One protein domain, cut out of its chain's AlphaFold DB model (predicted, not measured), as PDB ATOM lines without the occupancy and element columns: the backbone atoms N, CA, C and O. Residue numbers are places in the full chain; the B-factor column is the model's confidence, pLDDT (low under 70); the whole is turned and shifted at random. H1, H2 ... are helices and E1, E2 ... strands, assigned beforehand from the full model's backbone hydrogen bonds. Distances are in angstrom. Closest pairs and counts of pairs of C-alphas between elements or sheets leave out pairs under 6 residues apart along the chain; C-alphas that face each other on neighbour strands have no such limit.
ATOM      1  N   PRO A 433     146.154 169.470 182.822       87.19
ATOM      2  CA  PRO A 433     145.055 170.433 182.680       87.19
ATOM      3  C   PRO A 433     145.468 171.703 181.924       87.19
ATOM      4  O   PRO A 433     146.153 172.570 182.466       87.19
ATOM      5  N   THR A 434     145.103 171.792 180.646       81.38
ATOM      6  CA  THR A 434     145.563 172.834 179.712       81.38
ATOM      7  C   THR A 434     144.593 172.958 178.537       81.38
ATOM      8  O   THR A 434     144.163 171.958 177.975       81.38
ATOM      9  N   ILE A 435     144.273 174.181 178.097       79.56
ATOM     10  CA  ILE A 435     143.569 174.403 176.820       79.56
ATOM     11  C   ILE A 435     144.266 175.532 176.067       79.56
ATOM     12  O   ILE A 435     144.311 176.674 176.529       79.56
ATOM     13  N   HIS A 436     144.839 175.204 174.908       76.88
ATOM     14  CA  HIS A 436     145.718 176.110 174.170       76.88
ATOM     15  C   HIS A 436     145.375 176.245 172.683       76.88
ATOM     16  O   HIS A 436     145.890 177.163 172.050       76.88
ATOM     17  N   THR A 437     144.475 175.428 172.121       84.50
ATOM     18  CA  THR A 437     144.105 175.488 170.694       84.50
ATOM     19  C   THR A 437     142.596 175.364 170.468       84.50
ATOM     20  O   THR A 437     141.879 174.751 171.261       84.50
ATOM     21  N   ASP A 438     142.128 175.893 169.337       87.75
ATOM     22  CA  ASP A 438     140.768 175.726 168.814       87.75
ATOM     23  C   ASP A 438     140.399 174.239 168.640       87.75
ATOM     24  O   ASP A 438     139.246 173.856 168.831       87.75
ATOM     25  N   GLY A 439     141.388 173.390 168.328       90.88
ATOM     26  CA  GLY A 439     141.229 171.938 168.230       90.88
ATOM     27  C   GLY A 439     140.882 171.294 169.573       90.88
ATOM     28  O   GLY A 439     139.949 170.500 169.640       90.88
ATOM     29  N   HIS A 440     141.553 171.694 170.661       92.56
ATOM     30  CA  HIS A 440     141.233 171.192 172.005       92.56
ATOM     31  C   HIS A 440     139.802 171.583 172.404       92.56
ATOM     32  O   HIS A 440     139.068 170.767 172.960       92.56
ATOM     33  N   LEU A 441     139.391 172.816 172.076       92.75
ATOM     34  CA  LEU A 441     138.036 173.298 172.347       92.75
ATOM     35  C   LEU A 441     136.988 172.516 171.540       92.75
ATOM     36  O   LEU A 441     135.973 172.113 172.103       92.75
ATOM     37  N   ARG A 442     137.250 172.235 170.254       95.31
ATOM     38  CA  ARG A 442     136.402 171.363 169.425       95.31
ATOM     39  C   ARG A 442     136.242 169.976 170.046       95.31
ATOM     40  O   ARG A 442     135.109 169.532 170.207       95.31
ATOM     41  N   CYS A 443     137.338 169.317 170.428       94.69
ATOM     42  CA  CYS A 443     137.282 167.995 171.059       94.69
ATOM     43  C   CYS A 443     136.432 168.010 172.341       94.69
ATOM     44  O   CYS A 443     135.604 167.120 172.526       94.69
ATOM     45  N   ALA A 444     136.569 169.044 173.178       95.94
ATOM     46  CA  ALA A 444     135.762 169.200 174.386       95.94
ATOM     47  C   ALA A 444     134.265 169.427 174.086       95.94
ATOM     48  O   ALA A 444     133.420 168.807 174.729       95.94
ATOM     49  N   VAL A 445     133.913 170.241 173.080       97.44
ATOM     50  CA  VAL A 445     132.511 170.408 172.633       97.44
ATOM     51  C   VAL A 445     131.939 169.091 172.104       97.44
ATOM     52  O   VAL A 445     130.824 168.717 172.458       97.44
ATOM     53  N   GLU A 446     132.689 168.359 171.279       96.69
ATOM     54  CA  GLU A 446     132.247 167.078 170.710       96.69
ATOM     55  C   GLU A 446     132.081 165.980 171.774       96.69
ATOM     56  O   GLU A 446     131.201 165.131 171.638       96.69
ATOM     57  N   GLN A 447     132.880 166.021 172.843       97.25
ATOM     58  CA  GLN A 447     132.758 165.162 174.024       97.25
ATOM     59  C   GLN A 447     131.530 165.520 174.872       97.25
ATOM     60  O   GLN A 447     130.723 164.641 175.174       97.25
ATOM     61  N   LEU A 448     131.328 166.805 175.186       98.00
ATOM     62  CA  LEU A 448     130.141 167.272 175.910       98.00
ATOM     63  C   LEU A 448     128.842 166.977 175.141       98.00
ATOM     64  O   LEU A 448     127.870 166.524 175.737       98.00
ATOM     65  N   LEU A 449     128.834 167.108 173.810       97.81
ATOM     66  CA  LEU A 449     127.678 166.745 172.981       97.81
ATOM     67  C   LEU A 449     127.269 165.265 173.121       97.81
ATOM     68  O   LEU A 449     126.077 164.974 173.068       97.81
ATOM     69  N   ARG A 450     128.208 164.328 173.343       97.00
ATOM     70  CA  ARG A 450     127.876 162.909 173.616       97.00
ATOM     71  C   ARG A 450     127.083 162.767 174.918       97.00
ATOM     72  O   ARG A 450     126.104 162.028 174.964       97.00
ATOM     73  N   LEU A 451     127.485 163.517 175.944       96.75
ATOM     74  CA  LEU A 451     126.834 163.560 177.253       96.75
ATOM     75  C   LEU A 451     125.428 164.180 177.153       96.75
ATOM     76  O   LEU A 451     124.452 163.587 177.618       96.75
ATOM     77  N   PHE A 452     125.314 165.307 176.443       97.31
ATOM     78  CA  PHE A 452     124.053 166.021 176.229       97.31
ATOM     79  C   PHE A 452     123.030 165.180 175.452       97.31
ATOM     80  O   PHE A 452     121.871 165.102 175.854       97.31
ATOM     81  N   PHE A 453     123.445 164.490 174.381       96.44
ATOM     82  CA  PHE A 453     122.561 163.595 173.617       96.44
ATOM     83  C   PHE A 453     122.138 162.339 174.390       96.44
ATOM     84  O   PHE A 453     121.138 161.719 174.033       96.44
ATOM     85  N   ALA A 454     122.853 161.972 175.457       95.81
ATOM     86  CA  ALA A 454     122.426 160.935 176.394       95.81
ATOM     87  C   ALA A 454     121.466 161.460 177.487       95.81
ATOM     88  O   ALA A 454     120.986 160.669 178.302       95.81
ATOM     89  N   GLY A 455     121.182 162.769 177.520       95.69
ATOM     90  CA  GLY A 455     120.330 163.416 178.522       95.69
ATOM     91  C   GLY A 455     121.041 163.754 179.837       95.69
ATOM     92  O   GLY A 455     120.380 163.819 180.877       95.69
ATOM     93  N   TYR A 456     122.365 163.941 179.811       96.25
ATOM     94  CA  TYR A 456     123.182 164.298 180.974       96.25
ATOM     95  C   TYR A 456     123.964 165.596 180.748       96.25
ATOM     96  O   TYR A 456     124.296 165.960 179.624       96.25
ATOM     97  N   VAL A 457     124.305 166.253 181.851       95.25
ATOM     98  CA  VAL A 457     125.270 167.352 181.947       95.25
ATOM     99  C   VAL A 457     126.545 166.876 182.639       95.25
ATOM    100  O   VAL A 457     126.524 165.923 183.421       95.25
ATOM    101  N   HIS A 458     127.649 167.576 182.406       95.31
ATOM    102  CA  HIS A 458     128.898 167.382 183.130       95.31
ATOM    103  C   HIS A 458     128.844 168.037 184.515       95.31
ATOM    104  O   HIS A 458     129.302 167.456 185.502       95.31
ATOM    105  N   GLY A 459     128.291 169.251 184.588       90.50
ATOM    106  CA  GLY A 459     128.150 170.053 185.802       90.50
ATOM    107  C   GLY A 459     129.447 170.744 186.228       90.50
ATOM    108  O   GLY A 459     129.443 171.950 186.483       90.50
ATOM    109  N   ASP A 460     130.559 170.004 186.306       91.44
ATOM    110  CA  ASP A 460     131.854 170.521 186.776       91.44
ATOM    111  C   ASP A 460     132.851 170.867 185.654       91.44
ATOM    112  O   ASP A 460     134.033 170.551 185.747       91.44
ATOM    113  N   VAL A 461     132.405 171.486 184.558       93.50
ATOM    114  CA  VAL A 461     133.348 171.943 183.518       93.50
ATOM    115  C   VAL A 461     134.171 173.124 184.049       93.50
ATOM    116  O   VAL A 461     133.612 174.114 184.521       93.50
ATOM    117  N   ARG A 462     135.503 173.004 183.990       90.12
ATOM    118  CA  ARG A 462     136.496 174.035 184.351       90.12
ATOM    119  C   ARG A 462     137.856 173.714 183.720       90.12
ATOM    120  O   ARG A 462     138.054 172.604 183.228       90.12
ATOM    121  N   ALA A 463     138.803 174.651 183.761       87.25
ATOM    122  CA  ALA A 463     140.128 174.487 183.146       87.25
ATOM    123  C   ALA A 463     140.938 173.321 183.747       87.25
ATOM    124  O   ALA A 463     141.672 172.640 183.036       87.25
ATOM    125  N   GLU A 464     140.768 173.067 185.043       87.94
ATOM    126  CA  GLU A 464     141.406 171.984 185.796       87.94
ATOM    127  C   GLU A 464     140.866 170.592 185.404       87.94
ATOM    128  O   GLU A 464     141.558 169.590 185.575       87.94
ATOM    129  N   ASN A 465     139.655 170.538 184.839       93.00
ATOM    130  CA  ASN A 465     138.934 169.316 184.465       93.00
ATOM    131  C   ASN A 465     139.002 169.031 182.948       93.00
ATOM    132  O   ASN A 465     138.234 168.227 182.424       93.00
ATOM    133  N   ILE A 466     139.905 169.699 182.218       93.19
ATOM    134  CA  ILE A 466     140.130 169.477 180.784       93.19
ATOM    135  C   ILE A 466     141.630 169.303 180.551       93.19
ATOM    136  O   ILE A 466     142.408 170.257 180.617       93.19
ATOM    137  N   VAL A 467     142.035 168.060 180.297       92.94
ATOM    138  CA  VAL A 467     143.441 167.662 180.152       92.94
ATOM    139  C   VAL A 467     143.817 167.457 178.692       92.94
ATOM    140  O   VAL A 467     142.983 167.070 177.876       92.94
ATOM    141  N   VAL A 468     145.081 167.709 178.359       93.25
ATOM    142  CA  VAL A 468     145.637 167.481 177.019       93.25
ATOM    143  C   VAL A 468     146.853 166.577 177.124       93.25
ATOM    144  O   VAL A 468     147.741 166.813 177.950       93.25
ATOM    145  N   ASN A 469     146.894 165.551 176.274       91.81
ATOM    146  CA  ASN A 469     147.992 164.594 176.226       91.81
ATOM    147  C   ASN A 469     149.134 165.043 175.293       91.81
ATOM    148  O   ASN A 469     149.039 166.024 174.556       91.81
ATOM    149  N   ASN A 470     150.218 164.266 175.277       88.38
ATOM    150  CA  ASN A 470     151.427 164.563 174.502       88.38
ATOM    151  C   ASN A 470     151.226 164.564 172.967       88.38
ATOM    152  O   ASN A 470     152.153 164.920 172.244       88.38
ATOM    153  N   LYS A 471     150.051 164.163 172.459       89.88
ATOM    154  CA  LYS A 471     149.678 164.226 171.035       89.88
ATOM    155  C   LYS A 471     148.797 165.441 170.697       89.88
ATOM    156  O   LYS A 471     148.346 165.558 169.562       89.88
ATOM    157  N   SER A 472     148.533 166.331 171.658       89.38
ATOM    158  CA  SER A 472     147.570 167.438 171.538       89.38
ATOM    159  C   SER A 472     146.092 167.000 171.463       89.38
ATOM    160  O   SER A 472     145.233 167.786 171.063       89.38
ATOM    161  N   GLU A 473     145.772 165.767 171.873       91.31
ATOM    162  CA  GLU A 473     144.389 165.295 172.044       91.31
ATOM    163  C   GLU A 473     143.858 165.805 173.400       91.31
ATOM    164  O   GLU A 473     144.555 165.694 174.413       91.31
ATOM    165  N   ALA A 474     142.646 166.374 173.430       94.12
ATOM    166  CA  ALA A 474     142.037 166.955 174.633       94.12
ATOM    167  C   ALA A 474     140.889 166.092 175.177       94.12
ATOM    168  O   ALA A 474     140.088 165.569 174.399       94.12
ATOM    169  N   PHE A 475     140.775 165.995 176.504       96.00
ATOM    170  CA  PHE A 475     139.808 165.154 177.209       96.00
ATOM    171  C   PHE A 475     139.139 165.929 178.353       96.00
ATOM    172  O   PHE A 475     139.815 166.419 179.260       96.00
ATOM    173  N   VAL A 476     137.809 166.010 178.327       96.38
ATOM    174  CA  VAL A 476     136.974 166.425 179.466       96.38
ATOM    175  C   VAL A 476     136.964 165.296 180.496       96.38
ATOM    176  O   VAL A 476     136.712 164.146 180.134       96.38
ATOM    177  N   ILE A 477     137.254 165.599 181.760       94.94
ATOM    178  CA  ILE A 477     137.372 164.618 182.846       94.94
ATOM    179  C   ILE A 477     136.645 165.091 184.112       94.94
ATOM    180  O   ILE A 477     136.269 166.249 184.235       94.94
ATOM    181  N   ASP A 478     136.539 164.196 185.096       91.75
ATOM    182  CA  ASP A 478     135.899 164.438 186.398       91.75
ATOM    183  C   ASP A 478     134.369 164.611 186.352       91.75
ATOM    184  O   ASP A 478     133.788 165.583 186.835       91.75
ATOM    185  N   PHE A 479     133.702 163.566 185.858       93.81
ATOM    186  CA  PHE A 479     132.243 163.416 185.847       93.81
ATOM    187  C   PHE A 479     131.600 163.242 187.247       93.81
ATOM    188  O   PHE A 479     130.478 162.750 187.366       93.81
ATOM    189  N   GLY A 480     132.293 163.612 188.333       88.94
ATOM    190  CA  GLY A 480     131.841 163.406 189.715       88.94
ATOM    191  C   GLY A 480     130.578 164.184 190.108       88.94
ATOM    192  O   GLY A 480     129.888 163.779 191.039       88.94
ATOM    193  N   LEU A 481     130.257 165.270 189.392       89.06
ATOM    194  CA  LEU A 481     129.026 166.063 189.565       89.06
ATOM    195  C   LEU A 481     128.062 165.941 188.369       89.06
ATOM    196  O   LEU A 481     127.098 166.699 188.271       89.06
ATOM    197  N   SER A 482     128.312 164.999 187.455       92.44
ATOM    198  CA  SER A 482     127.493 164.809 186.257       92.44
ATOM    199  C   SER A 482     126.141 164.193 186.598       92.44
ATOM    200  O   SER A 482     126.057 163.170 187.277       92.44
ATOM    201  N   THR A 483     125.069 164.812 186.112       91.75
ATOM    202  CA  THR A 483     123.675 164.483 186.443       91.75
ATOM    203  C   THR A 483     122.795 164.565 185.192       91.75
ATOM    204  O   THR A 483     123.271 164.947 184.127       91.75
ATOM    205  N   LYS A 484     121.519 164.179 185.272       93.81
ATOM    206  CA  LYS A 484     120.579 164.353 184.151       93.81
ATOM    207  C   LYS A 484     120.300 165.838 183.882       93.81
ATOM    208  O   LYS A 484     120.305 166.642 184.816       93.81
ATOM    209  N   CYS A 485     119.993 166.179 182.634       92.06
ATOM    210  CA  CYS A 485     119.468 167.501 182.282       92.06
ATOM    211  C   CYS A 485     118.212 167.847 183.104       92.06
ATOM    212  O   CYS A 485     117.452 166.958 183.496       92.06
ATOM    213  N   ASP A 486     118.035 169.138 183.379       89.19
ATOM    214  CA  ASP A 486     116.948 169.731 184.164       89.19
ATOM    215  C   ASP A 486     116.775 169.139 185.580       89.19
ATOM    216  O   ASP A 486     115.702 169.206 186.181       89.19
ATOM    217  N   THR A 487     117.858 168.602 186.158       87.75
ATOM    218  CA  THR A 487     117.918 168.239 187.584       87.75
ATOM    219  C   THR A 487     118.597 169.315 188.426       87.75
ATOM    220  O   THR A 487     119.404 170.106 187.939       87.75
ATOM    221  N   ILE A 488     118.246 169.339 189.711       82.31
ATOM    222  CA  ILE A 488     118.764 170.280 190.709       82.31
ATOM    223  C   ILE A 488     120.276 170.094 190.894       82.31
ATOM    224  O   ILE A 488     120.749 168.960 190.993       82.31
ATOM    225  N   ALA A 489     121.020 171.198 191.001       70.12
ATOM    226  CA  ALA A 489     122.442 171.177 191.352       70.12
ATOM    227  C   ALA A 489     122.715 170.364 192.642       70.12
ATOM    228  O   ALA A 489     122.076 170.619 193.667       70.12
ATOM    229  N   PRO A 490     123.651 169.393 192.630       68.44
ATOM    230  CA  PRO A 490     123.895 168.531 193.784       68.44
ATOM    231  C   PRO A 490     124.445 169.314 194.985       68.44
ATOM    232  O   PRO A 490     125.180 170.294 194.841       68.44
ATOM    233  N   GLY A 491     124.119 168.862 196.198       53.34
ATOM    234  CA  GLY A 491     124.608 169.480 197.433       53.34
ATOM    235  C   GLY A 491     126.139 169.509 197.483       53.34
ATOM    236  O   GLY A 491     126.784 168.477 197.332       53.34
ATOM    237  N   GLY A 492     126.718 170.696 197.687       56.94
ATOM    238  CA  GLY A 492     128.167 170.918 197.608       56.94
ATOM    239  C   GLY A 492     128.672 171.402 196.241       56.94
ATOM    240  O   GLY A 492     129.863 171.684 196.113       56.94
ATOM    241  N   TYR A 493     127.800 171.561 195.238       67.06
ATOM    242  CA  TYR A 493     128.156 172.187 193.963       67.06
ATOM    243  C   TYR A 493     128.747 173.587 194.179       67.06
ATOM    244  O   TYR A 493     128.089 174.483 194.711       67.06
ATOM    245  N   ASN A 494     129.995 173.793 193.748       65.44
ATOM    246  CA  ASN A 494     130.640 175.095 193.870       65.44
ATOM    247  C   ASN A 494     130.096 176.062 192.805       65.44
ATOM    248  O   ASN A 494     130.566 176.081 191.662       65.44
ATOM    249  N   THR A 495     129.108 176.864 193.201       64.19
ATOM    250  CA  THR A 495     128.531 177.962 192.411       64.19
ATOM    251  C   THR A 495     129.469 179.164 192.266       64.19
ATOM    252  O   THR A 495     129.213 180.011 191.426       64.19
ATOM    253  N   TRP A 496     130.555 179.245 193.043       62.78
ATOM    254  CA  TRP A 496     131.433 180.421 193.147       62.78
ATOM    255  C   TRP A 496     132.650 180.376 192.209       62.78
ATOM    256  O   TRP A 496     133.525 181.237 192.291       62.78
ATOM    257  N   LEU A 497     132.738 179.368 191.337       76.00
ATOM    258  CA  LEU A 497     133.747 179.323 190.278       76.00
ATOM    259  C   LEU A 497     133.392 180.331 189.178       76.00
ATOM    260  O   LEU A 497     132.247 180.384 188.733       76.00
ATOM    261  N   VAL A 498     134.380 181.100 188.708       77.69
ATOM    262  CA  VAL A 498     134.190 182.114 187.650       77.69
ATOM    263  C   VAL A 498     133.711 181.490 186.335       77.69
ATOM    264  O   VAL A 498     133.104 182.157 185.507       77.69
ATOM    265  N   GLU A 499     133.937 180.190 186.158       86.69
ATOM    266  CA  GLU A 499     133.457 179.418 185.023       86.69
ATOM    267  C   GLU A 499     131.934 179.230 184.996       86.69
ATOM    268  O   GLU A 499     131.396 178.969 183.926       86.69
ATOM    269  N   ARG A 500     131.219 179.330 186.125       86.62
ATOM    270  CA  ARG A 500     129.799 178.941 186.168       86.62
ATOM    271  C   ARG A 500     128.914 179.827 185.296       86.62
ATOM    272  O   ARG A 500     129.102 181.036 185.210       86.62
ATOM    273  N   HIS A 501     127.890 179.212 184.704       88.69
ATOM    274  CA  HIS A 501     126.824 179.942 184.024       88.69
ATOM    275  C   HIS A 501     126.056 180.837 185.016       88.69
ATOM    276  O   HIS A 501     125.801 180.380 186.135       88.69
ATOM    277  N   PRO A 502     125.649 182.065 184.642       83.50
ATOM    278  CA  PRO A 502     125.014 183.023 185.556       83.50
ATOM    279  C   PRO A 502     123.758 182.486 186.262       83.50
ATOM    280  O   PRO A 502     123.548 182.760 187.445       83.50
ATOM    281  N   ASP A 503     122.983 181.635 185.587       82.31
ATOM    282  CA  ASP A 503     121.768 181.015 186.140       82.31
ATOM    283  C   ASP A 503     122.054 180.029 187.293       82.31
ATOM    284  O   ASP A 503     121.160 179.710 188.076       82.31
ATOM    285  N   MET A 504     123.305 179.573 187.451       77.88
ATOM    286  CA  MET A 504     123.730 178.713 188.565       77.88
ATOM    287  C   MET A 504     124.000 179.492 189.866       77.88
ATOM    288  O   MET A 504     124.254 178.879 190.904       77.88
ATOM    289  N   PHE A 505     123.958 180.830 189.853       70.94
ATOM    290  CA  PHE A 505     124.214 181.656 191.035       70.94
ATOM    291  C   PHE A 505     122.899 182.102 191.699       70.94
ATOM    292  O   PHE A 505     122.365 183.163 191.367       70.94
ATOM    293  N   GLY A 506     122.416 181.415 192.737       58.34
ATOM    294  CA  GLY A 506     121.249 181.898 193.486       58.34
ATOM    295  C   GLY A 506     120.860 181.093 194.724       58.34
ATOM    296  O   GLY A 506     121.431 180.049 195.011       58.34
ATOM    297  N   GLU A 507     119.861 181.611 195.444       47.41
ATOM    298  CA  GLU A 507     119.078 180.866 196.449       47.41
ATOM    299  C   GLU A 507     117.889 180.122 195.800       47.41
ATOM    300  O   GLU A 507     117.211 179.328 196.446       47.41
ATOM    301  N   VAL A 508     117.645 180.362 194.504       53.50
ATOM    302  CA  VAL A 508     116.711 179.588 193.679       53.50
ATOM    303  C   VAL A 508     117.352 178.251 193.313       53.50
ATOM    304  O   VAL A 508     118.550 178.174 193.047       53.50
ATOM    305  N   ILE A 509     116.529 177.205 193.266       60.00
ATOM    306  CA  ILE A 509     116.887 175.868 192.787       60.00
ATOM    307  C   ILE A 509     117.312 175.959 191.311       60.00
ATOM    308  O   ILE A 509     116.475 175.973 190.410       60.00
ATOM    309  N   ALA A 510     118.621 176.050 191.070       69.44
ATOM    310  CA  ALA A 510     119.191 176.055 189.731       69.44
ATOM    311  C   ALA A 510     119.147 174.643 189.131       69.44
ATOM    312  O   ALA A 510     119.614 173.675 189.745       69.44
ATOM    313  N   LEU A 511     118.585 174.538 187.928       86.06
ATOM    314  CA  LEU A 511     118.564 173.307 187.147       86.06
ATOM    315  C   LEU A 511     119.795 173.257 186.241       86.06
ATOM    316  O   LEU A 511     120.120 174.238 185.572       86.06
ATOM    317  N   HIS A 512     120.474 172.116 186.189       87.50
ATOM    318  CA  HIS A 512     121.577 171.922 185.257       87.50
ATOM    319  C   HIS A 512     121.081 171.732 183.824       87.50
ATOM    320  O   HIS A 512     120.276 170.838 183.559       87.50
ATOM    321  N   ARG A 513     121.651 172.495 182.888       92.75
ATOM    322  CA  ARG A 513     121.375 172.365 181.455       92.75
ATOM    323  C   ARG A 513     122.649 172.349 180.603       92.75
ATOM    324  O   ARG A 513     123.661 172.903 181.038       92.75
ATOM    325  N   PRO A 514     122.620 171.738 179.403       96.31
ATOM    326  CA  PRO A 514     123.766 171.640 178.492       96.31
ATOM    327  C   PRO A 514     124.500 172.956 178.187       96.31
ATOM    328  O   PRO A 514     125.731 172.985 178.113       96.31
ATOM    329  N   GLU A 515     123.781 174.070 178.052       95.50
ATOM    330  CA  GLU A 515     124.368 175.386 177.791       95.50
ATOM    331  C   GLU A 515     125.245 175.888 178.950       95.50
ATOM    332  O   GLU A 515     126.216 176.613 178.713       95.50
ATOM    333  N   HIS A 516     125.000 175.431 180.186       94.38
ATOM    334  CA  HIS A 516     125.817 175.807 181.342       94.38
ATOM    335  C   HIS A 516     127.243 175.248 181.242       94.38
ATOM    336  O   HIS A 516     128.209 175.929 181.597       94.38
ATOM    337  N   ASP A 517     127.386 174.027 180.723       96.25
ATOM    338  CA  ASP A 517     128.682 173.379 180.511       96.25
ATOM    339  C   ASP A 517     129.439 174.000 179.322       96.25
ATOM    340  O   ASP A 517     130.658 174.161 179.391       96.25
ATOM    341  N   LEU A 518     128.738 174.416 178.257       97.38
ATOM    342  CA  LEU A 518     129.357 175.120 177.121       97.38
ATOM    343  C   LEU A 518     129.814 176.540 177.479       97.38
ATOM    344  O   LEU A 518     130.889 176.963 177.047       97.38
ATOM    345  N   TYR A 519     129.051 177.259 178.306       95.69
ATOM    346  CA  TYR A 519     129.497 178.523 178.892       95.69
ATOM    347  C   TYR A 519     130.744 178.315 179.758       95.69
ATOM    348  O   TYR A 519     131.747 179.012 179.591       95.69
ATOM    349  N   SER A 520     130.717 177.296 180.623       94.38
ATOM    350  CA  SER A 520     131.841 176.956 181.499       94.38
ATOM    351  C   SER A 520     133.096 176.563 180.714       94.38
ATOM    352  O   SER A 520     134.204 176.948 181.088       94.38
ATOM    353  N   LEU A 521     132.943 175.886 179.571       95.38
ATOM    354  CA  LEU A 521     134.028 175.595 178.630       95.38
ATOM    355  C   LEU A 521     134.618 176.874 178.004       95.38
ATOM    356  O   LEU A 521     135.840 176.995 177.879       95.38
ATOM    357  N   ALA A 522     133.774 177.842 177.634       94.50
ATOM    358  CA  ALA A 522     134.222 179.127 177.096       94.50
ATOM    359  C   ALA A 522     134.998 179.950 178.140       94.50
ATOM    360  O   ALA A 522     136.076 180.471 177.841       94.50
ATOM    361  N   MET A 523     134.492 180.011 179.375       91.88
ATOM    362  CA  MET A 523     135.156 180.675 180.503       91.88
ATOM    363  C   MET A 523     136.464 179.978 180.898       91.88
ATOM    364  O   MET A 523     137.452 180.654 181.181       91.88
ATOM    365  N   ALA A 524     136.515 178.642 180.852       89.56
ATOM    366  CA  ALA A 524     137.727 177.871 181.119       89.56
ATOM    367  C   ALA A 524     138.860 178.215 180.135       89.56
ATOM    368  O   ALA A 524     139.991 178.442 180.568       89.56
ATOM    369  N   LEU A 525     138.574 178.318 178.826       88.44
ATOM    370  CA  LEU A 525     139.568 178.784 177.848       88.44
ATOM    371  C   LEU A 525     139.957 180.250 178.098       88.44
ATOM    372  O   LEU A 525     141.146 180.576 178.054       88.44
ATOM    373  N   ALA A 526     138.980 181.117 178.380       88.56
ATOM    374  CA  ALA A 526     139.224 182.532 178.647       88.56
ATOM    375  C   ALA A 526     140.174 182.728 179.837       88.56
ATOM    376  O   ALA A 526     141.199 183.390 179.700       88.56
ATOM    377  N   ARG A 527     139.909 182.075 180.974       84.56
ATOM    378  CA  ARG A 527     140.771 182.117 182.165       84.56
ATOM    379  C   ARG A 527     142.185 181.629 181.861       84.56
ATOM    380  O   ARG A 527     143.145 182.314 182.205       84.56
ATOM    381  N   ASN A 528     142.316 180.481 181.192       81.06
ATOM    382  CA  ASN A 528     143.612 179.847 180.927       81.06
ATOM    383  C   ASN A 528     144.511 180.702 180.002       81.06
ATOM    384  O   ASN A 528     145.733 180.660 180.114       81.06
ATOM    385  N   ARG A 529     143.925 181.539 179.129       79.56
ATOM    386  CA  ARG A 529     144.666 182.481 178.266       79.56
ATOM    387  C   ARG A 529     144.787 183.923 178.804       79.56
ATOM    388  O   ARG A 529     145.481 184.728 178.182       79.56
ATOM    389  N   SER A 530     144.177 184.264 179.944       71.88
ATOM    390  CA  SER A 530     144.127 185.642 180.488       71.88
ATOM    391  C   SER A 530     145.031 185.906 181.693       71.88
ATOM    392  O   SER A 530     144.816 186.867 182.429       71.88
ATOM    393  N   ALA A 531     146.065 185.090 181.898       58.22
ATOM    394  CA  ALA A 531     146.937 185.144 183.077       58.22
ATOM    395  C   ALA A 531     147.687 186.483 183.313       58.22
ATOM    396  O   ALA A 531     148.338 186.632 184.343       58.22
ATOM    397  N   SER A 532     147.611 187.452 182.388       50.59
ATOM    398  CA  SER A 532     148.321 188.739 182.456       50.59
ATOM    399  C   SER A 532     147.473 190.005 182.235       50.59
ATOM    400  O   SER A 532     147.964 191.086 182.552       50.59
ATOM    401  N   ALA A 533     146.234 189.926 181.726       56.66
ATOM    402  CA  ALA A 533     145.420 191.116 181.422       56.66
ATOM    403  C   ALA A 533     143.905 190.842 181.443       56.66
ATOM    404  O   ALA A 533     143.439 189.856 180.873       56.66
ATOM    405  N   ALA A 534     143.122 191.754 182.033       57.91
ATOM    406  CA  ALA A 534     141.659 191.640 182.098       57.91
ATOM    407  C   ALA A 534     140.988 191.784 180.717       57.91
ATOM    408  O   ALA A 534     140.095 191.009 180.385       57.91
ATOM    409  N   ASN A 535     141.477 192.702 179.878       57.47
ATOM    410  CA  ASN A 535     140.951 192.965 178.529       57.47
ATOM    411  C   ASN A 535     141.021 191.710 177.636       57.47
ATOM    412  O   ASN A 535     140.118 191.429 176.849       57.47
ATOM    413  N   ALA A 536     142.054 190.883 177.835       74.69
ATOM    414  CA  ALA A 536     142.202 189.609 177.143       74.69
ATOM    415  C   ALA A 536     141.080 188.608 177.486       74.69
ATOM    416  O   ALA A 536     140.735 187.784 176.647       74.69
ATOM    417  N   PHE A 537     140.464 188.681 178.672       83.06
ATOM    418  CA  PHE A 537     139.430 187.731 179.102       83.06
ATOM    419  C   PHE A 537     138.148 187.836 178.279       83.06
ATOM    420  O   PHE A 537     137.677 186.826 177.757       83.06
ATOM    421  N   PHE A 538     137.636 189.051 178.077       84.69
ATOM    422  CA  PHE A 538     136.464 189.276 177.229       84.69
ATOM    423  C   PHE A 538     136.741 188.872 175.773       84.69
ATOM    424  O   PHE A 538     135.912 188.204 175.151       84.69
ATOM    425  N   HIS A 539     137.938 189.181 175.258       86.56
ATOM    426  CA  HIS A 539     138.375 188.751 173.928       86.56
ATOM    427  C   HIS A 539     138.436 187.218 173.796       86.56
ATOM    428  O   HIS A 539     137.866 186.653 172.861       86.56
ATOM    429  N   TRP A 540     139.088 186.522 174.734       89.56
ATOM    430  CA  TRP A 540     139.226 185.067 174.679       89.56
ATOM    431  C   TRP A 540     137.901 184.333 174.897       89.56
ATOM    432  O   TRP A 540     137.677 183.325 174.231       89.56
ATOM    433  N   PHE A 541     136.996 184.845 175.738       92.06
ATOM    434  CA  PHE A 541     135.634 184.311 175.851       92.06
ATOM    435  C   PHE A 541     134.852 184.489 174.546       92.06
ATOM    436  O   PHE A 541     134.255 183.533 174.052       92.06
ATOM    437  N   ALA A 542     134.892 185.680 173.938       90.12
ATOM    438  CA  ALA A 542     134.228 185.937 172.661       90.12
ATOM    439  C   ALA A 542     134.770 185.031 171.538       90.12
ATOM    440  O   ALA A 542     133.986 184.499 170.744       90.12
ATOM    441  N   LEU A 543     136.087 184.787 171.511       91.50
ATOM    442  CA  LEU A 543     136.706 183.831 170.595       91.50
ATOM    443  C   LEU A 543     136.240 182.395 170.879       91.50
ATOM    444  O   LEU A 543     135.779 181.725 169.954       91.50
ATOM    445  N   ALA A 544     136.291 181.940 172.136       93.62
ATOM    446  CA  ALA A 544     135.846 180.608 172.549       93.62
ATOM    447  C   ALA A 544     134.388 180.350 172.138       93.62
ATOM    448  O   ALA A 544     134.091 179.366 171.461       93.62
ATOM    449  N   ARG A 545     133.501 181.302 172.447       95.62
ATOM    450  CA  ARG A 545     132.091 181.331 172.041       95.62
ATOM    451  C   ARG A 545     131.932 181.206 170.522       95.62
ATOM    452  O   ARG A 545     131.128 180.403 170.059       95.62
ATOM    453  N   SER A 546     132.739 181.927 169.736       95.19
ATOM    454  CA  SER A 546     132.700 181.854 168.264       95.19
ATOM    455  C   SER A 546     133.138 180.494 167.696       95.19
ATOM    456  O   SER A 546     132.623 180.066 166.662       95.19
ATOM    457  N   ILE A 547     134.060 179.797 168.371       94.94
ATOM    458  CA  ILE A 547     134.519 178.454 167.990       94.94
ATOM    459  C   ILE A 547     133.453 177.417 168.365       94.94
ATOM    460  O   ILE A 547     133.091 176.597 167.523       94.94
ATOM    461  N   ILE A 548     132.886 177.497 169.575       97.25
ATOM    462  CA  ILE A 548     131.785 176.631 170.032       97.25
ATOM    463  C   ILE A 548     130.588 176.743 169.077       97.25
ATOM    464  O   ILE A 548     130.108 175.728 168.578       97.25
ATOM    465  N   LEU A 549     130.167 177.965 168.729       97.31
ATOM    466  CA  LEU A 549     129.092 178.205 167.757       97.31
ATOM    467  C   LEU A 549     129.385 177.615 166.372       97.31
ATOM    468  O   LEU A 549     128.465 177.148 165.700       97.31
ATOM    469  N   ARG A 550     130.651 177.593 165.937       97.31
ATOM    470  CA  ARG A 550     131.047 176.957 164.672       97.31
ATOM    471  C   ARG A 550     130.867 175.440 164.737       97.31
ATOM    472  O   ARG A 550     130.212 174.883 163.864       97.31
ATOM    473  N   VAL A 551     131.360 174.798 165.799       97.38
ATOM    474  CA  VAL A 551     131.223 173.345 166.014       97.38
ATOM    475  C   VAL A 551     129.750 172.939 166.147       97.38
ATOM    476  O   VAL A 551     129.338 171.943 165.554       97.38
ATOM    477  N   LEU A 552     128.928 173.728 166.848       98.00
ATOM    478  CA  LEU A 552     127.485 173.487 166.949       98.00
ATOM    479  C   LEU A 552     126.781 173.594 165.585       98.00
ATOM    480  O   LEU A 552     126.009 172.705 165.237       98.00
ATOM    481  N   ARG A 553     127.069 174.623 164.778       97.81
ATOM    482  CA  ARG A 553     126.467 174.789 163.438       97.81
ATOM    483  C   ARG A 553     126.917 173.704 162.451       97.81
ATOM    484  O   ARG A 553     126.099 173.199 161.689       97.81
ATOM    485  N   GLU A 554     128.184 173.288 162.496       97.50
ATOM    486  CA  GLU A 554     128.662 172.115 161.746       97.50
ATOM    487  C   GLU A 554     127.924 170.837 162.185       97.50
ATOM    488  O   GLU A 554     127.500 170.036 161.350       97.50
ATOM    489  N   LYS A 555     127.703 170.658 163.496       97.19
ATOM    490  CA  LYS A 555     126.944 169.523 164.035       97.19
ATOM    491  C   LYS A 555     125.479 169.545 163.600       97.19
ATOM    492  O   LYS A 555     124.948 168.488 163.265       97.19
ATOM    493  N   GLN A 556     124.855 170.722 163.566       97.19
ATOM    494  CA  GLN A 556     123.494 170.930 163.075       97.19
ATOM    495  C   GLN A 556     123.368 170.457 161.620       97.19
ATOM    496  O   GLN A 556     122.561 169.579 161.329       97.19
ATOM    497  N   GLN A 557     124.246 170.938 160.734       96.88
ATOM    498  CA  GLN A 557     124.271 170.544 159.320       96.88
ATOM    499  C   GLN A 557     124.490 169.035 159.134       96.88
ATOM    500  O   GLN A 557     123.876 168.416 158.266       96.88
ATOM    501  N   LEU A 558     125.335 168.406 159.960       95.81
ATOM    502  CA  LEU A 558     125.534 166.951 159.935       95.81
ATOM    503  C   LEU A 558     124.276 166.168 160.350       95.81
ATOM    504  O   LEU A 558     124.039 165.092 159.803       95.81
ATOM    505  N   LEU A 559     123.470 166.687 161.280       94.00
ATOM    506  CA  LEU A 559     122.191 166.083 161.677       94.00
ATOM    507  C   LEU A 559     121.111 166.296 160.600       94.00
ATOM    508  O   LEU A 559     120.455 165.336 160.208       94.00
ATOM    509  N   GLU A 560     121.001 167.501 160.033       93.19
ATOM    510  CA  GLU A 560     120.101 167.820 158.907       93.19
ATOM    511  C   GLU A 560     120.411 166.998 157.643       93.19
ATOM    512  O   GLU A 560     119.515 166.648 156.871       93.19
ATOM    513  N   ASN A 561     121.684 166.675 157.407       92.75
ATOM    514  CA  ASN A 561     122.098 165.808 156.304       92.75
ATOM    515  C   ASN A 561     121.738 164.338 156.555       92.75
ATOM    516  O   ASN A 561     121.340 163.653 155.615       92.75
ATOM    517  N   LYS A 562     121.839 163.861 157.803       90.31
ATOM    518  CA  LYS A 562     121.427 162.502 158.182       90.31
ATOM    519  C   LYS A 562     119.913 162.320 158.121       90.31
ATOM    520  O   LYS A 562     119.461 161.397 157.451       90.31
ATOM    521  N   GLY A 563     119.142 163.244 158.702       86.31
ATOM    522  CA  GLY A 563     117.676 163.216 158.651       86.31
ATOM    523  C   GLY A 563     117.161 163.100 157.215       86.31
ATOM    524  O   GLY A 563     116.444 162.159 156.894       86.31
ATOM    525  N   ARG A 564     117.664 163.946 156.304       85.50
ATOM    526  CA  ARG A 564     117.314 163.896 154.871       85.50
ATOM    527  C   ARG A 564     117.725 162.606 154.149       85.50
ATOM    528  O   ARG A 564     117.140 162.295 153.116       85.50
ATOM    529  N   GLN A 565     118.715 161.861 154.646       82.75
ATOM    530  CA  GLN A 565     119.071 160.532 154.124       82.75
ATOM    531  C   GLN A 565     118.172 159.429 154.706       82.75
ATOM    532  O   GLN A 565     117.865 158.461 154.015       82.75
ATOM    533  N   GLN A 566     117.724 159.576 155.955       77.75
ATOM    534  CA  GLN A 566     116.851 158.616 156.638       77.75
ATOM    535  C   GLN A 566     115.397 158.728 156.159       77.75
ATOM    536  O   GLN A 566     114.799 157.706 155.825       77.75
ATOM    537  N   GLU A 567     114.872 159.947 156.001       75.19
ATOM    538  CA  GLU A 567     113.545 160.234 155.422       75.19
ATOM    539  C   GLU A 567     113.379 159.640 154.012       75.19
ATOM    540  O   GLU A 567     112.292 159.206 153.635       75.19
ATOM    541  N   GLN A 568     114.464 159.573 153.232       72.94
ATOM    542  CA  GLN A 568     114.472 158.971 151.894       72.94
ATOM    543  C   GLN A 568     114.423 157.436 151.900       72.94
ATOM    544  O   GLN A 568     114.279 156.846 150.826       72.94
ATOM    545  N   HIS A 569     114.594 156.773 153.049       71.06
ATOM    546  CA  HIS A 569     114.736 155.315 153.135       71.06
ATOM    547  C   HIS A 569     113.787 154.654 154.154       71.06
ATOM    548  O   HIS A 569     113.094 153.714 153.770       71.06
ATOM    549  N   PHE A 570     113.725 155.103 155.416       58.91
ATOM    550  CA  PHE A 570     112.913 154.466 156.469       58.91
ATOM    551  C   PHE A 570     112.483 155.427 157.603       58.91
ATOM    552  O   PHE A 570     113.141 155.505 158.638       58.91
ATOM    553  N   GLY A 571     111.302 156.041 157.460       64.06
ATOM    554  CA  GLY A 571     110.513 156.593 158.577       64.06
ATOM    555  C   GLY A 571     111.042 157.870 159.251       64.06
ATOM    556  O   GLY A 571     112.015 158.479 158.813       64.06
ATOM    557  N   GLU A 572     110.357 158.288 160.321       66.88
ATOM    558  CA  GLU A 572     110.728 159.460 161.127       66.88
ATOM    559  C   GLU A 572     111.775 159.089 162.192       66.88
ATOM    560  O   GLU A 572     111.490 158.334 163.123       66.88
ATOM    561  N   ASP A 573     112.984 159.652 162.103       79.38
ATOM    562  CA  ASP A 573     113.982 159.532 163.174       79.38
ATOM    563  C   ASP A 573     113.733 160.573 164.277       79.38
ATOM    564  O   ASP A 573     114.332 161.654 164.308       79.38
ATOM    565  N   HIS A 574     112.859 160.224 165.223       81.62
ATOM    566  CA  HIS A 574     112.597 161.040 166.411       81.62
ATOM    567  C   HIS A 574     113.856 161.320 167.258       81.62
ATOM    568  O   HIS A 574     113.923 162.358 167.915       81.62
ATOM    569  N   ALA A 575     114.862 160.434 167.257       83.50
ATOM    570  CA  ALA A 575     116.096 160.656 168.010       83.50
ATOM    571  C   ALA A 575     116.982 161.698 167.308       83.50
ATOM    572  O   ALA A 575     117.471 162.629 167.950       83.50
ATOM    573  N   GLY A 576     117.119 161.602 165.983       88.88
ATOM    574  CA  GLY A 576     117.764 162.616 165.148       88.88
ATOM    575  C   GLY A 576     117.098 163.992 165.273       88.88
ATOM    576  O   GLY A 576     117.793 164.994 165.446       88.88
ATOM    577  N   GLN A 577     115.760 164.041 165.283       89.56
ATOM    578  CA  GLN A 577     114.987 165.270 165.508       89.56
ATOM    579  C   GLN A 577     115.261 165.892 166.889       89.56
ATOM    580  O   GLN A 577     115.526 167.092 166.972       89.56
ATOM    581  N   GLN A 578     115.276 165.097 167.967       92.12
ATOM    582  CA  GLN A 578     115.600 165.585 169.317       92.12
ATOM    583  C   GLN A 578     117.038 166.120 169.415       92.12
ATOM    584  O   GLN A 578     117.262 167.184 169.998       92.12
ATOM    585  N   GLN A 579     118.015 165.436 168.806       95.25
ATOM    586  CA  GLN A 579     119.401 165.920 168.755       95.25
ATOM    587  C   GLN A 579     119.515 167.239 167.979       95.25
ATOM    588  O   GLN A 579     120.234 168.141 168.411       95.25
ATOM    589  N   LEU A 580     118.792 167.377 166.862       95.50
ATOM    590  CA  LEU A 580     118.773 168.597 166.055       95.50
ATOM    591  C   LEU A 580     118.151 169.775 166.821       95.50
ATOM    592  O   LEU A 580     118.732 170.861 166.849       95.50
ATOM    593  N   GLN A 581     117.021 169.551 167.500       96.06
ATOM    594  CA  GLN A 581     116.368 170.557 168.343       96.06
ATOM    595  C   GLN A 581     117.283 171.022 169.488       96.06
ATOM    596  O   GLN A 581     117.390 172.223 169.738       96.06
ATOM    597  N   LEU A 582     117.985 170.091 170.146       96.25
ATOM    598  CA  LEU A 582     118.932 170.414 171.215       96.25
ATOM    599  C   LEU A 582     120.126 171.236 170.704       96.25
ATOM    600  O   LEU A 582     120.504 172.217 171.342       96.25
ATOM    601  N   VAL A 583     120.697 170.894 169.544       97.56
ATOM    602  CA  VAL A 583     121.777 171.696 168.937       97.56
ATOM    603  C   VAL A 583     121.283 173.099 168.568       97.56
ATOM    604  O   VAL A 583     121.986 174.069 168.841       97.56
ATOM    605  N   GLY A 584     120.067 173.234 168.027       96.69
ATOM    606  CA  GLY A 584     119.457 174.540 167.755       96.69
ATOM    607  C   GLY A 584     119.282 175.397 169.017       96.69
ATOM    608  O   GLY A 584     119.604 176.586 169.005       96.69
ATOM    609  N   HIS A 585     118.851 174.791 170.128       97.06
ATOM    610  CA  HIS A 585     118.756 175.471 171.423       97.06
ATOM    611  C   HIS A 585     120.132 175.921 171.945       97.06
ATOM    612  O   HIS A 585     120.301 177.082 172.320       97.06
ATOM    613  N   LEU A 586     121.136 175.038 171.887       97.62
ATOM    614  CA  LEU A 586     122.513 175.343 172.287       97.62
ATOM    615  C   LEU A 586     123.136 176.480 171.462       97.62
ATOM    616  O   LEU A 586     123.900 177.275 172.006       97.62
ATOM    617  N   ILE A 587     122.803 176.596 170.171       97.69
ATOM    618  CA  ILE A 587     123.232 177.723 169.328       97.69
ATOM    619  C   ILE A 587     122.616 179.031 169.836       97.69
ATOM    620  O   ILE A 587     123.353 179.978 170.099       97.69
ATOM    621  N   ALA A 588     121.296 179.079 170.049       94.88
ATOM    622  CA  ALA A 588     120.612 180.281 170.536       94.88
ATOM    623  C   ALA A 588     121.105 180.729 171.932       94.88
ATOM    624  O   ALA A 588     121.300 181.925 172.181       94.88
ATOM    625  N   ALA A 589     121.378 179.772 172.825       93.94
ATOM    626  CA  ALA A 589     121.981 180.043 174.126       93.94
ATOM    627  C   ALA A 589     123.406 180.610 173.980       93.94
ATOM    628  O   ALA A 589     123.715 181.662 174.535       93.94
ATOM    629  N   MET A 590     124.270 179.991 173.167       95.25
ATOM    630  CA  MET A 590     125.652 180.460 172.984       95.25
ATOM    631  C   MET A 590     125.773 181.750 172.147       95.25
ATOM    632  O   MET A 590     126.803 182.420 172.219       95.25
ATOM    633  N   GLU A 591     124.749 182.142 171.384       92.56
ATOM    634  CA  GLU A 591     124.681 183.454 170.716       92.56
ATOM    635  C   GLU A 591     124.354 184.587 171.700       92.56
ATOM    636  O   GLU A 591     124.972 185.657 171.634       92.56
ATOM    637  N   THR A 592     123.440 184.338 172.644       89.25
ATOM    638  CA  THR A 592     123.058 185.296 173.699       89.25
ATOM    639  C   THR A 592     124.018 185.300 174.896       89.25
ATOM    640  O   THR A 592     124.109 186.308 175.598       89.25
ATOM    641  N   ALA A 593     124.797 184.229 175.093       85.12
ATOM    642  CA  ALA A 593     125.789 184.090 176.159       85.12
ATOM    643  C   ALA A 593     126.780 185.267 176.205       85.12
ATOM    644  O   ALA A 593     127.564 185.493 175.276       85.12
TER     645      ALA A 593
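Overview. This is residues 433 to 593 of the 597 residues of the protein "Serine/threonine protein kinase" of Salpingoeca rosetta (strain ATCC 50818 / BSB-021) (UniProt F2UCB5). A long helical hairpin, H3 and H4, makes the length of this domain, and two helices side by side, H1 and H2, pack obliquely on it, H1 on H3, and H2 on both H3 and H4. A small two-stranded hairpin, E1 and E2, sits by H1, chiefly through E2, and a long winding stretch without a named element, residues 477 to 513, loops out to as far as 24 A from the mean of the C-alphas. The printed part has 161 residues with four named helices and two named strands in the order H1, E1, E2, H2, H3, H4; the two strands form an antiparallel sheet, and the class is mostly helix. It is compact, with a radius of gyration of the C-alphas of 16.2 A and spans of 55 by 37 by 30 A.

Arrangement. H1, residues 438 to 453, has His 440 at 5.1 A from Ala 474 of E2, residues 474 to 476, by their C-alphas, the closest of the two elements. E2 is the antiparallel neighbour of E1, residues 466 to 468, in a hairpin, with N 467 and O 475 within hydrogen-bond range at 2.9 A. H1 touches H2, residues 514 to 529, at a shallow tilt of 20 degrees, opposite ways; their closest C-alphas, of Phe 452 and Pro 514, are 6.1 A apart. H2 and H3, residues 534 to 566, form a helical hairpin and touch at a steep tilt of 40 degrees, H3 with residues 536 to 548 alone; the closest C-alphas, of Ala 526 and Trp 540, are 4.7 A apart. H3 touches H1 with residues 544 to 551 alone, at a steep tilt of 53 degrees, the same way, closest at the C-alphas of Arg 442 and Val 551, 6.5 A. H3 and H4, residues 574 to 592, form another helical hairpin and touch at a shallow tilt of 22 degrees, closest at the C-alphas of Gln 556 and Leu 580, 6.1 A. H4 touches H2 with residues 586 to 590 alone, closest at the C-alphas of Glu 515 and Leu 586, 5.8 A. H1 and H4 are close but not clearly touching. Every O i to N i+4 pair is within hydrogen-bond range in H2 and H4; in H1 10 of 12 are, in H3 27 of 29.

Along the chain. H1 begins at C-alpha 438, (140.768, 175.726, 168.814), and is 22.4 A long. E1 and E2 are 7.0 A each, and H2 is 23.5 A. H3, 48.5 A, ends at C-alpha 566, (116.851, 158.616, 156.638). H4, 27.4 A, ends at C-alpha 592, (123.058, 185.296, 173.699).

Size, cuts and confidence. The two C-alphas farthest apart, of Ser 532 and His 569, are 55.7 A apart. The printed part has no cut. The links H1 to E1 and E2 to H2 are long. The pLDDT is under 70 at residues 490 to 496, 506 to 510, 531 to 535 and 570 to 572.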